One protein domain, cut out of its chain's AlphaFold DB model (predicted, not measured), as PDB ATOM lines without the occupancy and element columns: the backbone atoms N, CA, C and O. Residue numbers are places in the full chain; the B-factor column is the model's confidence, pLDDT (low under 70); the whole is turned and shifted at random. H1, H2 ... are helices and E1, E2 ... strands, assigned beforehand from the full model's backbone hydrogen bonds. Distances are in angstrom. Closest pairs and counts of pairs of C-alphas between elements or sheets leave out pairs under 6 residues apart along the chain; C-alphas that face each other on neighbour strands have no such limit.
ATOM      1  N   LEU A   9     138.611 156.759 150.364       88.56
ATOM      2  CA  LEU A   9     137.971 157.489 149.272       88.56
ATOM      3  C   LEU A   9     136.914 156.602 148.622       88.56
ATOM      4  O   LEU A   9     137.226 155.511 148.142       88.56
ATOM      5  N   ILE A  10     135.679 157.091 148.565       89.62
ATOM      6  CA  ILE A  10     134.547 156.393 147.956       89.62
ATOM      7  C   ILE A  10     134.046 157.217 146.779       89.62
ATOM      8  O   ILE A  10     133.639 158.370 146.944       89.62
ATOM      9  N   THR A  11     134.047 156.626 145.587       90.44
ATOM     10  CA  THR A  11     133.493 157.265 144.391       90.44
ATOM     11  C   THR A  11     131.999 156.968 144.232       90.44
ATOM     12  O   THR A  11     131.497 155.959 144.727       90.44
ATOM     13  N   GLY A  12     131.248 157.846 143.561       85.12
ATOM     14  CA  GLY A  12     129.820 157.604 143.292       85.12
ATOM     15  C   GLY A  12     128.933 157.680 144.538       85.12
ATOM     16  O   GLY A  12     128.097 156.813 144.774       85.12
ATOM     17  N   CYS A  13     129.127 158.709 145.357       84.38
ATOM     18  CA  CYS A  13     128.408 158.925 146.607       84.38
ATOM     19  C   CYS A  13     127.212 159.870 146.469       84.38
ATOM     20  O   CYS A  13     126.983 160.744 147.304       84.38
ATOM     21  N   SER A  14     126.459 159.723 145.390       80.44
ATOM     22  CA  SER A  14     125.257 160.514 145.189       80.44
ATOM     23  C   SER A  14     124.185 160.200 146.234       80.44
ATOM     24  O   SER A  14     124.148 159.102 146.797       80.44
ATOM     25  N   ASP A  15     123.319 161.175 146.502       78.19
ATOM     26  CA  ASP A  15     122.330 161.087 147.577       78.19
ATOM     27  C   ASP A  15     121.393 159.886 147.349       78.19
ATOM     28  O   ASP A  15     120.859 159.691 146.260       78.19
ATOM     29  N   GLY A  16     121.238 159.043 148.374       78.56
ATOM     30  CA  GLY A  16     120.458 157.800 148.291       78.56
ATOM     31  C   GLY A  16     121.179 156.611 147.639       78.56
ATOM     32  O   GLY A  16     120.646 155.506 147.662       78.56
ATOM     33  N   GLY A  17     122.391 156.797 147.105       80.81
ATOM     34  CA  GLY A  17     123.186 155.729 146.500       80.81
ATOM     35  C   GLY A  17     123.931 154.846 147.510       80.81
ATOM     36  O   GLY A  17     124.060 155.168 148.700       80.81
ATOM     37  N   ILE A  18     124.498 153.738 147.015       86.12
ATOM     38  CA  ILE A  18     125.322 152.820 147.822       86.12
ATOM     39  C   ILE A  18     126.527 153.547 148.423       86.12
ATOM     40  O   ILE A  18     126.785 153.401 149.615       86.12
ATOM     41  N   GLY A  19     127.231 154.368 147.637       85.25
ATOM     42  CA  GLY A  19     128.411 155.101 148.108       85.25
ATOM     43  C   GLY A  19     128.095 156.034 149.279       85.25
ATOM     44  O   GLY A  19     128.808 156.036 150.279       85.25
ATOM     45  N   ALA A  20     126.968 156.753 149.214       83.69
ATOM     46  CA  ALA A  20     126.512 157.615 150.305       83.69
ATOM     47  C   ALA A  20     126.096 156.814 151.551       83.69
ATOM     48  O   ALA A  20     126.317 157.253 152.677       83.69
ATOM     49  N   SER A  21     125.513 155.628 151.370       88.12
ATOM     50  CA  SER A  21     125.158 154.742 152.485       88.12
ATOM     51  C   SER A  21     126.400 154.128 153.139       88.12
ATOM     52  O   SER A  21     126.491 154.071 154.363       88.12
ATOM     53  N   MET A  22     127.395 153.737 152.339       86.50
ATOM     54  CA  MET A  22     128.690 153.255 152.823       86.50
ATOM     55  C   MET A  22     129.414 154.332 153.630       86.50
ATOM     56  O   MET A  22     129.912 154.045 154.715       86.50
ATOM     57  N   ALA A  23     129.411 155.566 153.132       85.94
ATOM     58  CA  ALA A  23     129.908 156.734 153.841       85.94
ATOM     59  C   ALA A  23     129.244 156.881 155.228       85.94
ATOM     60  O   ALA A  23     129.932 156.909 156.250       85.94
ATOM     61  N   LYS A  24     127.908 156.859 155.304       86.44
ATOM     62  CA  LYS A  24     127.185 156.913 156.592       86.44
ATOM     63  C   LYS A  24     127.601 155.795 157.554       86.44
ATOM     64  O   LYS A  24     127.888 156.065 158.713       86.44
ATOM     65  N   ILE A  25     127.713 154.558 157.069       88.81
ATOM     66  CA  ILE A  25     128.112 153.412 157.902       88.81
ATOM     67  C   ILE A  25     129.563 153.546 158.388       88.81
ATOM     68  O   ILE A  25     129.873 153.170 159.516       88.81
ATOM     69  N   LEU A  26     130.475 154.051 157.554       85.19
ATOM     70  CA  LEU A  26     131.858 154.307 157.966       85.19
ATOM     71  C   LEU A  26     131.925 155.403 159.029       85.19
ATOM     72  O   LEU A  26     132.667 155.254 160.000       85.19
ATOM     73  N   HIS A  27     131.093 156.435 158.895       83.75
ATOM     74  CA  HIS A  27     130.938 157.470 159.908       83.75
ATOM     75  C   HIS A  27     130.460 156.894 161.247       83.75
ATOM     76  O   HIS A  27     131.133 157.057 162.261       83.75
ATOM     77  N   GLU A  28     129.392 156.092 161.242       86.50
ATOM     78  CA  GLU A  28     128.893 155.380 162.431       86.50
ATOM     79  C   GLU A  28     129.926 154.415 163.046       86.50
ATOM     80  O   GLU A  28     129.856 154.080 164.229       86.50
ATOM     81  N   LYS A  29     130.896 153.946 162.252       84.19
ATOM     82  CA  LYS A  29     131.995 153.074 162.699       84.19
ATOM     83  C   LYS A  29     133.233 153.830 163.195       84.19
ATOM     84  O   LYS A  29     134.213 153.166 163.552       84.19
ATOM     85  N   GLY A  30     133.176 155.161 163.259       81.75
ATOM     86  CA  GLY A  30     134.199 156.017 163.859       81.75
ATOM     87  C   GLY A  30     135.113 156.752 162.874       81.75
ATOM     88  O   GLY A  30     136.145 157.257 163.302       81.75
ATOM     89  N   LEU A  31     134.782 156.816 161.576       79.88
ATOM     90  CA  LEU A  31     135.459 157.727 160.640       79.88
ATOM     91  C   LEU A  31     134.676 159.045 160.581       79.88
ATOM     92  O   LEU A  31     133.752 159.208 159.787       79.88
ATOM     93  N   GLU A  32     135.009 159.975 161.467       69.81
ATOM     94  CA  GLU A  32     134.164 161.147 161.716       69.81
ATOM     95  C   GLU A  32     134.406 162.313 160.748       69.81
ATOM     96  O   GLU A  32     133.466 163.043 160.436       69.81
ATOM     97  N   ASP A  33     135.629 162.464 160.235       77.44
ATOM     98  CA  ASP A  33     136.012 163.595 159.386       77.44
ATOM     99  C   ASP A  33     135.751 163.284 157.906       77.44
ATOM    100  O   ASP A  33     136.516 162.552 157.273       77.44
ATOM    101  N   VAL A  34     134.626 163.790 157.384       76.19
ATOM    102  CA  VAL A  34     134.131 163.525 156.024       76.19
ATOM    103  C   VAL A  34     134.191 164.790 155.175       76.19
ATOM    104  O   VAL A  34     133.494 165.766 155.446       76.19
ATOM    105  N   GLU A  35     134.940 164.743 154.079       83.62
ATOM    106  CA  GLU A  35     134.993 165.796 153.064       83.62
ATOM    107  C   GLU A  35     134.304 165.312 151.781       83.62
ATOM    108  O   GLU A  35     134.475 164.169 151.346       83.62
ATOM    109  N   ASN A  36     133.515 166.185 151.153       82.19
ATOM    110  CA  ASN A  36     132.959 165.921 149.830       82.19
ATOM    111  C   ASN A  36     133.906 166.481 148.765       82.19
ATOM    112  O   ASN A  36     134.144 167.686 148.717       82.19
ATOM    113  N   LEU A  37     134.428 165.604 147.913       85.25
ATOM    114  CA  LEU A  37     135.318 165.956 146.817       85.25
ATOM    115  C   LEU A  37     134.601 165.808 145.478       85.25
ATOM    116  O   LEU A  37     133.911 164.819 145.215       85.25
ATOM    117  N   GLU A  38     134.816 166.776 144.593       84.56
ATOM    118  CA  GLU A  38     134.356 166.676 143.213       84.56
ATOM    119  C   GLU A  38     135.209 165.656 142.445       84.56
ATOM    120  O   GLU A  38     136.436 165.773 142.368       84.56
ATOM    121  N   LEU A  39     134.556 164.668 141.830       85.19
ATOM    122  CA  LEU A  39     135.212 163.723 140.931       85.19
ATOM    123  C   LEU A  39     134.283 163.323 139.788       85.19
ATOM    124  O   LEU A  39     133.368 162.514 139.944       85.19
ATOM    125  N   LYS A  40     134.606 163.789 138.587       88.25
ATOM    126  CA  LYS A  40     134.102 163.208 137.349       88.25
ATOM    127  C   LYS A  40     135.027 162.066 136.934       88.25
ATOM    128  O   LYS A  40     136.066 162.298 136.324       88.25
ATOM    129  N   ALA A  41     134.630 160.832 137.239       85.69
ATOM    130  CA  ALA A  41     135.451 159.639 137.012       85.69
ATOM    131  C   ALA A  41     135.827 159.412 135.528       85.69
ATOM    132  O   ALA A  41     136.837 158.787 135.235       85.69
ATOM    133  N   THR A  42     135.060 159.968 134.585       87.75
ATOM    134  CA  THR A  42     135.359 159.915 133.143       87.75
ATOM    135  C   THR A  42     136.268 161.049 132.646       87.75
ATOM    136  O   THR A  42     136.583 161.099 131.462       87.75
ATOM    137  N   SER A  43     136.711 161.969 133.514       90.81
ATOM    138  CA  SER A  43     137.660 163.040 133.168       90.81
ATOM    139  C   SER A  43     139.000 162.805 133.851       90.81
ATOM    140  O   SER A  43     139.114 162.854 135.076       90.81
ATOM    141  N   LYS A  44     140.047 162.634 133.041       90.25
ATOM    142  CA  LYS A  44     141.425 162.481 133.517       90.25
ATOM    143  C   LYS A  44     141.855 163.658 134.395       90.25
ATOM    144  O   LYS A  44     142.483 163.459 135.430       90.25
ATOM    145  N   GLU A  45     141.489 164.872 134.009       90.88
ATOM    146  CA  GLU A  45     141.837 166.107 134.708       90.88
ATOM    147  C   GLU A  45     141.161 166.161 136.079       90.88
ATOM    148  O   GLU A  45     141.790 166.541 137.065       90.88
ATOM    149  N   SER A  46     139.892 165.745 136.165       88.81
ATOM    150  CA  SER A  46     139.176 165.663 137.441       88.81
ATOM    151  C   SER A  46     139.788 164.617 138.374       88.81
ATOM    152  O   SER A  46     139.967 164.901 139.557       88.81
ATOM    153  N   ILE A  47     140.175 163.452 137.845       88.38
ATOM    154  CA  ILE A  47     140.849 162.397 138.614       88.38
ATOM    155  C   ILE A  47     142.186 162.896 139.172       88.38
ATOM    156  O   ILE A  47     142.456 162.707 140.356       88.38
ATOM    157  N   VAL A  48     143.007 163.552 138.344       89.94
ATOM    158  CA  VAL A  48     144.309 164.095 138.768       89.94
ATOM    159  C   VAL A  48     144.130 165.132 139.873       89.94
ATOM    160  O   VAL A  48     144.765 165.007 140.917       89.94
ATOM    161  N   ARG A  49     143.213 166.094 139.699       89.50
ATOM    162  CA  ARG A  49     142.933 167.107 140.730       89.50
ATOM    163  C   ARG A  49     142.473 166.480 142.044       89.50
ATOM    164  O   ARG A  49     142.975 166.846 143.101       89.50
ATOM    165  N   CYS A  50     141.553 165.517 141.987       88.56
ATOM    166  CA  CYS A  50     141.074 164.814 143.178       88.56
ATOM    167  C   CYS A  50     142.217 164.059 143.881       88.56
ATOM    168  O   CYS A  50     142.395 164.192 145.092       88.56
ATOM    169  N   ALA A  51     143.055 163.343 143.126       88.12
ATOM    170  CA  ALA A  51     144.207 162.635 143.675       88.12
ATOM    171  C   ALA A  51     145.229 163.577 144.329       88.12
ATOM    172  O   ALA A  51     145.775 163.248 145.379       88.12
ATOM    173  N   GLU A  52     145.481 164.752 143.751       90.00
ATOM    174  CA  GLU A  52     146.354 165.766 144.350       90.00
ATOM    175  C   GLU A  52     145.793 166.315 145.665       90.00
ATOM    176  O   GLU A  52     146.542 166.449 146.635       90.00
ATOM    177  N   VAL A  53     144.490 166.610 145.716       89.19
ATOM    178  CA  VAL A  53     143.819 167.069 146.941       89.19
ATOM    179  C   VAL A  53     143.941 166.010 148.033       89.19
ATOM    180  O   VAL A  53     144.435 166.314 149.117       89.19
ATOM    181  N   VAL A  54     143.591 164.758 147.732       85.88
ATOM    182  CA  VAL A  54     143.675 163.654 148.697       85.88
ATOM    183  C   VAL A  54     145.111 163.457 149.181       85.88
ATOM    184  O   VAL A  54     145.337 163.438 150.384       85.88
ATOM    185  N   ARG A  55     146.111 163.416 148.287       86.25
ATOM    186  CA  ARG A  55     147.527 163.276 148.685       86.25
ATOM    187  C   ARG A  55     147.988 164.394 149.620       86.25
ATOM    188  O   ARG A  55     148.702 164.121 150.580       86.25
ATOM    189  N   LYS A  56     147.589 165.644 149.354       86.88
ATOM    190  CA  LYS A  56     147.915 166.788 150.222       86.88
ATOM    191  C   LYS A  56     147.284 166.645 151.607       86.88
ATOM    192  O   LYS A  56     147.915 167.021 152.589       86.88
ATOM    193  N   ARG A  57     146.067 166.099 151.690       82.50
ATOM    194  CA  ARG A  57     145.335 165.884 152.948       82.50
ATOM    195  C   ARG A  57     145.868 164.700 153.759       82.50
ATOM    196  O   ARG A  57     145.861 164.765 154.980       82.50
ATOM    197  N   THR A  58     146.322 163.635 153.099       77.81
ATOM    198  CA  THR A  58     146.731 162.383 153.759       77.81
ATOM    199  C   THR A  58     148.217 162.292 154.091       77.81
ATOM    200  O   THR A  58     148.638 161.342 154.745       77.81
ATOM    201  N   GLY A  59     149.042 163.216 153.592       78.25
ATOM    202  CA  GLY A  59     150.497 163.037 153.602       78.25
ATOM    203  C   GLY A  59     150.990 162.037 152.547       78.25
ATOM    204  O   GLY A  59     152.102 161.527 152.651       78.25
ATOM    205  N   GLY A  60     150.180 161.767 151.517       77.38
ATOM    206  CA  GLY A  60     150.566 161.012 150.323       77.38
ATOM    207  C   GLY A  60     150.078 159.564 150.262       77.38
ATOM    208  O   GLY A  60     150.262 158.923 149.228       77.38
ATOM    209  N   THR A  61     149.435 159.046 151.309       76.12
ATOM    210  CA  THR A  61     148.934 157.662 151.369       76.12
ATOM    211  C   THR A  61     147.408 157.603 151.289       76.12
ATOM    212  O   THR A  61     146.729 158.551 151.652       76.12
ATOM    213  N   LEU A  62     146.846 156.508 150.778       82.31
ATOM    214  CA  LEU A  62     145.408 156.228 150.839       82.31
ATOM    215  C   LEU A  62     145.236 154.760 151.235       82.31
ATOM    216  O   LEU A  62     145.762 153.886 150.547       82.31
ATOM    217  N   ASP A  63     144.524 154.487 152.327       84.00
ATOM    218  CA  ASP A  63     144.379 153.120 152.844       84.00
ATOM    219  C   ASP A  63     143.346 152.314 152.059       84.00
ATOM    220  O   ASP A  63     143.493 151.102 151.879       84.00
ATOM    221  N   MET A  64     142.273 152.971 151.617       87.62
ATOM    222  CA  MET A  64     141.178 152.331 150.897       87.62
ATOM    223  C   MET A  64     140.651 153.222 149.777       87.62
ATOM    224  O   MET A  64     140.246 154.364 149.995       87.62
ATOM    225  N   LEU A  65     140.587 152.649 148.578       87.88
ATOM    226  CA  LEU A  65     139.876 153.205 147.434       87.88
ATOM    227  C   LEU A  65     138.673 152.316 147.121       87.88
ATOM    228  O   LEU A  65     138.831 151.124 146.854       87.88
ATOM    229  N   VAL A  66     137.486 152.908 147.099       89.69
ATOM    230  CA  VAL A  66     136.249 152.245 146.694       89.69
ATOM    231  C   VAL A  66     135.779 152.855 145.376       89.69
ATOM    232  O   VAL A  66     135.186 153.935 145.344       89.69
ATOM    233  N   ASN A  67     136.036 152.145 144.276       90.38
ATOM    234  CA  ASN A  67     135.509 152.485 142.955       90.38
ATOM    235  C   ASN A  67     134.029 152.085 142.866       90.38
ATOM    236  O   ASN A  67     133.702 151.022 142.349       90.38
ATOM    237  N   ASN A  68     133.150 152.912 143.424       90.12
ATOM    238  CA  ASN A  68     131.708 152.665 143.458       90.12
ATOM    239  C   ASN A  68     130.929 153.520 142.436       90.12
ATOM    240  O   ASN A  68     129.755 153.264 142.189       90.12
ATOM    241  N   ALA A  69     131.561 154.507 141.791       87.06
ATOM    242  CA  ALA A  69     130.961 155.193 140.651       87.06
ATOM    243  C   ALA A  69     130.642 154.188 139.534       87.06
ATOM    244  O   ALA A  69     131.540 153.529 139.013       87.06
ATOM    245  N   GLY A  70     129.366 154.106 139.167       86.19
ATOM    246  CA  GLY A  70     128.864 153.146 138.196       86.19
ATOM    247  C   GLY A  70     127.639 153.672 137.463       86.19
ATOM    248  O   GLY A  70     126.991 154.629 137.894       86.19
ATOM    249  N   ARG A  71     127.350 153.048 136.328       84.25
ATOM    250  CA  ARG A  71     126.097 153.212 135.589       84.25
ATOM    251  C   ARG A  71     125.557 151.841 135.267       84.25
ATOM    252  O   ARG A  71     126.329 150.997 134.825       84.25
ATOM    253  N   ASP A  72     124.259 151.657 135.396       82.44
ATOM    254  CA  ASP A  72     123.643 150.419 134.945       82.44
ATOM    255  C   ASP A  72     123.231 150.535 133.486       82.44
ATOM    256  O   ASP A  72     123.112 151.626 132.924       82.44
ATOM    257  N   PHE A  73     122.989 149.376 132.893       78.44
ATOM    258  CA  PHE A  73     122.567 149.261 131.516       78.44
ATOM    259  C   PHE A  73     121.630 148.059 131.391       78.44
ATOM    260  O   PHE A  73     122.049 146.922 131.612       78.44
ATOM    261  N   LEU A  74     120.349 148.312 131.113       84.31
ATOM    262  CA  LEU A  74     119.315 147.279 130.979       84.31
ATOM    263  C   LEU A  74     118.491 147.526 129.712       84.31
ATOM    264  O   LEU A  74     117.325 147.908 129.772       84.31
ATOM    265  N   ILE A  75     119.135 147.340 128.563       87.50
ATOM    266  CA  ILE A  75     118.538 147.496 127.232       87.50
ATOM    267  C   ILE A  75     119.002 146.305 126.376       87.50
ATOM    268  O   ILE A  75     120.162 145.893 126.499       87.50
ATOM    269  N   PRO A  76     118.134 145.699 125.540       92.88
ATOM    270  CA  PRO A  76     118.565 144.692 124.577       92.88
ATOM    271  C   PRO A  76     119.675 145.222 123.668       92.88
ATOM    272  O   PRO A  76     119.664 146.382 123.262       92.88
ATOM    273  N   LEU A  77     120.617 144.356 123.289       90.50
ATOM    274  CA  LEU A  77     121.775 144.769 122.491       90.50
ATOM    275  C   LEU A  77     121.382 145.373 121.130       90.50
ATOM    276  O   LEU A  77     122.058 146.283 120.667       90.50
ATOM    277  N   LEU A  78     120.298 144.893 120.502       95.88
ATOM    278  CA  LEU A  78     119.808 145.440 119.227       95.88
ATOM    279  C   LEU A  78     119.281 146.878 119.345       95.88
ATOM    280  O   LEU A  78     119.358 147.620 118.372       95.88
ATOM    281  N   ASP A  79     118.765 147.249 120.517       94.25
ATOM    282  CA  ASP A  79     118.127 148.548 120.770       94.25
ATOM    283  C   ASP A  79     119.075 149.521 121.487       94.25
ATOM    284  O   ASP A  79     118.695 150.624 121.871       94.25
ATOM    285  N   THR A  80     120.316 149.090 121.711       92.75
ATOM    286  CA  THR A  80     121.334 149.849 122.424       92.75
ATOM    287  C   THR A  80     122.032 150.819 121.486       92.75
ATOM    288  O   THR A  80     122.658 150.412 120.507       92.75
ATOM    289  N   ASP A  81     122.000 152.099 121.844       93.75
ATOM    290  CA  ASP A  81     122.834 153.103 121.201       93.75
ATOM    291  C   ASP A  81     124.328 152.843 121.483       93.75
ATOM    292  O   ASP A  81     124.740 152.519 122.604       93.75
ATOM    293  N   VAL A  82     125.160 152.960 120.447       95.06
ATOM    294  CA  VAL A  82     126.591 152.637 120.539       95.06
ATOM    295  C   VAL A  82     127.320 153.624 121.451       95.06
ATOM    296  O   VAL A  82     128.246 153.236 122.173       95.06
ATOM    297  N   GLU A  83     126.926 154.893 121.446       94.12
ATOM    298  CA  GLU A  83     127.515 155.928 122.287       94.12
ATOM    299  C   GLU A  83     127.120 155.717 123.754       94.12
ATOM    300  O   GLU A  83     127.963 155.877 124.643       94.12
ATOM    301  N   GLU A  84     125.895 155.259 124.020       89.88
ATOM    302  CA  GLU A  84     125.465 154.862 125.364       89.88
ATOM    303  C   GLU A  84     126.243 153.640 125.883       89.88
ATOM    304  O   GLU A  84     126.737 153.653 127.016       89.88
ATOM    305  N   ALA A  85     126.455 152.628 125.035       91.75
ATOM    306  CA  ALA A  85     127.285 151.474 125.374       91.75
ATOM    307  C   ALA A  85     128.737 151.878 125.685       91.75
ATOM    308  O   ALA A  85     129.312 151.420 126.675       91.75
ATOM    309  N   LYS A  86     129.342 152.769 124.887       93.75
ATOM    310  CA  LYS A  86     130.691 153.300 125.167       93.75
ATOM    311  C   LYS A  86     130.733 154.026 126.508       93.75
ATOM    312  O   LYS A  86     131.613 153.739 127.313       93.75
ATOM    313  N   MET A  87     129.752 154.885 126.787       90.25
ATOM    314  CA  MET A  87     129.662 155.607 128.059       90.25
ATOM    315  C   MET A  87     129.537 154.653 129.256       90.25
ATOM    316  O   MET A  87     130.118 154.901 130.317       90.25
ATOM    317  N   PHE A  88     128.815 153.541 129.101       91.12
ATOM    318  CA  PHE A  88     128.754 152.499 130.120       91.12
ATOM    319  C   PHE A  88     130.145 151.927 130.431       91.12
ATOM    320  O   PHE A  88     130.503 151.810 131.604       91.12
ATOM    321  N   PHE A  89     130.960 151.628 129.414       93.12
ATOM    322  CA  PHE A  89     132.343 151.183 129.624       93.12
ATOM    323  C   PHE A  89     133.253 152.299 130.149       93.12
ATOM    324  O   PHE A  89     134.094 152.037 131.010       93.12
ATOM    325  N   ASP A  90     133.068 153.542 129.704       93.38
ATOM    326  CA  ASP A  90     133.815 154.699 130.206       93.38
ATOM    327  C   ASP A  90     133.653 154.848 131.717       93.38
ATOM    328  O   ASP A  90     134.643 155.026 132.429       93.38
ATOM    329  N   VAL A  91     132.427 154.712 132.228       88.50
ATOM    330  CA  VAL A  91     132.161 154.782 133.668       88.50
ATOM    331  C   VAL A  91     132.580 153.496 134.378       88.50
ATOM    332  O   VAL A  91     133.341 153.560 135.334       88.50
ATOM    333  N   ASN A  92     132.123 152.323 133.946       90.75
ATOM    334  CA  ASN A  92     132.255 151.105 134.756       90.75
ATOM    335  C   ASN A  92     133.596 150.377 134.588       90.75
ATOM    336  O   ASN A  92     133.953 149.555 135.429       90.75
ATOM    337  N   PHE A  93     134.343 150.653 133.517       93.69
ATOM    338  CA  PHE A  93     135.599 149.966 133.217       93.69
ATOM    339  C   PHE A  93     136.782 150.934 133.163       93.69
ATOM    340  O   PHE A  93     137.709 150.835 133.973       93.69
ATOM    341  N   TRP A  94     136.748 151.907 132.249       94.25
ATOM    342  CA  TRP A  94     137.883 152.806 132.032       94.25
ATOM    343  C   TRP A  94     138.106 153.754 133.210       94.25
ATOM    344  O   TRP A  94     139.258 153.980 133.593       94.25
ATOM    345  N   SER A  95     137.038 154.248 133.846       92.81
ATOM    346  CA  SER A  95     137.178 155.092 135.034       92.81
ATOM    347  C   SER A  95     137.805 154.342 136.208       92.81
ATOM    348  O   SER A  95     138.706 154.867 136.858       92.81
ATOM    349  N   VAL A  96     137.407 153.085 136.435       89.88
ATOM    350  CA  VAL A  96     137.944 152.240 137.511       89.88
ATOM    351  C   VAL A  96     139.445 152.059 137.329       89.88
ATOM    352  O   VAL A  96     140.210 152.228 138.280       89.88
ATOM    353  N   LEU A  97     139.884 151.784 136.097       91.25
ATOM    354  CA  LEU A  97     141.300 151.702 135.758       91.25
ATOM    355  C   LEU A  97     142.018 153.032 136.023       91.25
ATOM    356  O   LEU A  97     143.044 153.049 136.704       91.25
ATOM    357  N   ALA A  98     141.486 154.140 135.506       90.81
ATOM    358  CA  ALA A  98     142.124 155.451 135.590       90.81
ATOM    359  C   ALA A  98     142.240 155.961 137.035       90.81
ATOM    360  O   ALA A  98     143.316 156.408 137.440       90.81
ATOM    361  N   VAL A  99     141.168 155.850 137.825       87.94
ATOM    362  CA  VAL A  99     141.155 156.214 139.249       87.94
ATOM    363  C   VAL A  99     142.132 155.325 140.014       87.94
ATOM    364  O   VAL A  99     143.008 155.840 140.705       87.94
ATOM    365  N   THR A 100     142.079 154.004 139.833       90.69
ATOM    366  CA  THR A 100     143.004 153.081 140.516       90.69
ATOM    367  C   THR A 100     144.461 153.411 140.211       90.69
ATOM    368  O   THR A 100     145.287 153.477 141.119       90.69
ATOM    369  N   GLN A 101     144.788 153.691 138.949       88.19
ATOM    370  CA  GLN A 101     146.134 154.117 138.580       88.19
ATOM    371  C   GLN A 101     146.522 155.441 139.250       88.19
ATOM    372  O   GLN A 101     147.655 155.573 139.707       88.19
ATOM    373  N   ALA A 102     145.612 156.415 139.321       87.31
ATOM    374  CA  ALA A 102     145.872 157.718 139.928       87.31
ATOM    375  C   ALA A 102     146.109 157.660 141.444       87.31
ATOM    376  O   ALA A 102     146.768 158.552 141.973       87.31
ATOM    377  N   PHE A 103     145.628 156.623 142.132       83.94
ATOM    378  CA  PHE A 103     145.846 156.407 143.568       83.94
ATOM    379  C   PHE A 103     146.866 155.301 143.879       83.94
ATOM    380  O   PHE A 103     147.147 155.033 145.044       83.94
ATOM    381  N   ALA A 104     147.465 154.679 142.860       84.25
ATOM    382  CA  ALA A 104     148.510 153.683 143.055       84.25
ATOM    383  C   ALA A 104     149.790 154.325 143.650       84.25
ATOM    384  O   ALA A 104     150.243 155.356 143.134       84.25
ATOM    385  N   PRO A 105     150.433 153.705 144.665       67.50
ATOM    386  CA  PRO A 105     151.601 154.268 145.358       67.50
ATOM    387  C   PRO A 105     152.797 154.588 144.450       67.50
ATOM    388  O   PRO A 105     153.566 155.501 144.732       67.50
ATOM    389  N   SER A 106     152.964 153.843 143.353       53.28
ATOM    390  CA  SER A 106     154.155 153.891 142.495       53.28
ATOM    391  C   SER A 106     153.963 154.644 141.176       53.28
ATOM    392  O   SER A 106     154.813 154.538 140.290       53.28
ATOM    393  N   ARG A 107     152.845 155.351 140.969       48.28
ATOM    394  CA  ARG A 107     152.629 156.059 139.701       48.28
ATOM    395  C   ARG A 107     153.353 157.403 139.717       48.28
ATOM    396  O   ARG A 107     152.801 158.410 140.153       48.28
ATOM    397  N   LEU A 130     122.743 154.271 140.707       30.45
ATOM    398  CA  LEU A 130     121.847 155.411 140.399       30.45
ATOM    399  C   LEU A 130     122.621 156.661 139.924       30.45
ATOM    400  O   LEU A 130     123.522 157.181 140.581       30.45
ATOM    401  N   LEU A 131     122.193 157.151 138.762       32.41
ATOM    402  CA  LEU A 131     122.659 158.311 138.004       32.41
ATOM    403  C   LEU A 131     122.410 159.643 138.727       32.41
ATOM    404  O   LEU A 131     121.291 160.150 138.739       32.41
ATOM    405  N   GLN A 132     123.465 160.249 139.261       32.62
ATOM    406  CA  GLN A 132     123.484 161.608 139.819       32.62
ATOM    407  C   GLN A 132     124.933 162.143 139.726       32.62
ATOM    408  O   GLN A 132     125.862 161.338 139.605       32.62
ATOM    409  N   PRO A 133     125.176 163.470 139.755       35.88
ATOM    410  CA  PRO A 133     126.532 164.020 139.733       35.88
ATOM    411  C   PRO A 133     127.362 163.411 140.871       35.88
ATOM    412  O   PRO A 133     126.956 163.424 142.037       35.88
ATOM    413  N   SER A 134     128.484 162.792 140.507       46.94
ATOM    414  CA  SER A 134     129.255 161.926 141.394       46.94
ATOM    415  C   SER A 134     129.966 162.745 142.472       46.94
ATOM    416  O   SER A 134     131.080 163.226 142.280       46.94
ATOM    417  N   LYS A 135     129.324 162.890 143.632       51.50
ATOM    418  CA  LYS A 135     129.996 163.277 144.878       51.50
ATOM    419  C   LYS A 135     130.977 162.164 145.251       51.50
ATOM    420  O   LYS A 135     130.659 160.987 145.070       51.50
ATOM    421  N   CYS A 136     132.156 162.497 145.756       52.62
ATOM    422  CA  CYS A 136     133.018 161.525 146.426       52.62
ATOM    423  C   CYS A 136     133.088 161.866 147.896       52.62
ATOM    424  O   CYS A 136     133.298 163.025 148.235       52.62
ATOM    425  N   PHE A 137     132.947 160.865 148.756       65.81
ATOM    426  CA  PHE A 137     133.239 161.054 150.167       65.81
ATOM    427  C   PHE A 137     134.653 160.587 150.448       65.81
ATOM    428  O   PHE A 137     135.062 159.488 150.065       65.81
ATOM    429  N   TYR A 138     135.388 161.469 151.099       56.38
ATOM    430  CA  TYR A 138     136.739 161.254 151.549       56.38
ATOM    431  C   TYR A 138     136.767 161.337 153.074       56.38
ATOM    432  O   TYR A 138     136.159 162.236 153.647       56.38
ATOM    433  N   TYR A 139     137.446 160.387 153.714       60.75
ATOM    434  CA  TYR A 139     137.534 160.283 155.165       60.75
ATOM    435  C   TYR A 139     138.963 160.486 155.658       60.75
ATOM    436  O   TYR A 139     139.881 159.816 155.172       60.75
ATOM    437  N   LEU A 140     139.132 161.352 156.656       48.31
ATOM    438  CA  LEU A 140     140.383 161.549 157.388       48.31
ATOM    439  C   LEU A 140     140.379 160.783 158.722       48.31
ATOM    440  O   LEU A 140     139.323 160.551 159.313       48.31
ATOM    441  N   PRO A 141     141.560 160.373 159.221       47.56
ATOM    442  CA  PRO A 141     141.675 159.827 160.562       47.56
ATOM    443  C   PRO A 141     141.456 160.929 161.607       47.56
ATOM    444  O   PRO A 141     142.026 162.012 161.493       47.56
TER     445      PRO A 141
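AT A GLANCE: This is residues 9 to 107 and 130 to 141 of the 143 residues of an uncharacterized protein of Monosporascus sp. CRB-9-2 (UniProt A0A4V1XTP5). A two-stranded antiparallel ribbon, E1 and E3, lies between helices H1 and H2, and the last part of the long helix H3, residues 98 to 103, packs on H2; at the far end of the longest axis residues 78 to 83, the turn that leads into H3, stick out from the rest. The 111 printed residues hold three named helices and three strands, ordered H1 E1 H2 E2 H3 E3, mixed in class. The whole is compact, radius of gyration of the C-alphas 14.8 A, spanning 49 by 32 by 17 A.

IN THESE COORDINATES: H1, residues 18 to 28, begins at C-alpha 18 (125.322, 152.820, 147.822). E1 is residues 33 to 38, H2 44 to 58 (20.9 A), E2 64 to 66, H3 82 to 103 (30.3 A, kink of 33 degrees near 89). E3, 135 to 140, ends at C-alpha 140 (140.383, 161.549, 157.388).

HOW THE PARTS SIT: Between E1 and E3, N 35 and O 138 are 2.8 A apart. The closest C-alphas of H1 and E3, Ala 23 and Phe 137, are 6.6 A apart; of E1 and H2, Leu 37 and Cys 50, 6.9 A. H3 touches H2 with residues 98 to 103 alone, closest C-alphas Ile 47 and Val 99, 6.2 A, at a shallow tilt of 29 degrees, the same way. E2 pairs with no named strand; it is near E3. Every O i to N i+4 pair is within hydrogen-bond range in H1 and H2, 15 of 18 in H3.

THE WHOLE: C-alphas 59 and 78 are farthest apart, 49.3 A. Residues 108 to 129 are not printed; C-alphas 107 and 130 are 30.8 A apart. The link E2 to H3 is long. Residues 32, 105 to 107 and 130 to 141 have pLDDT under 70.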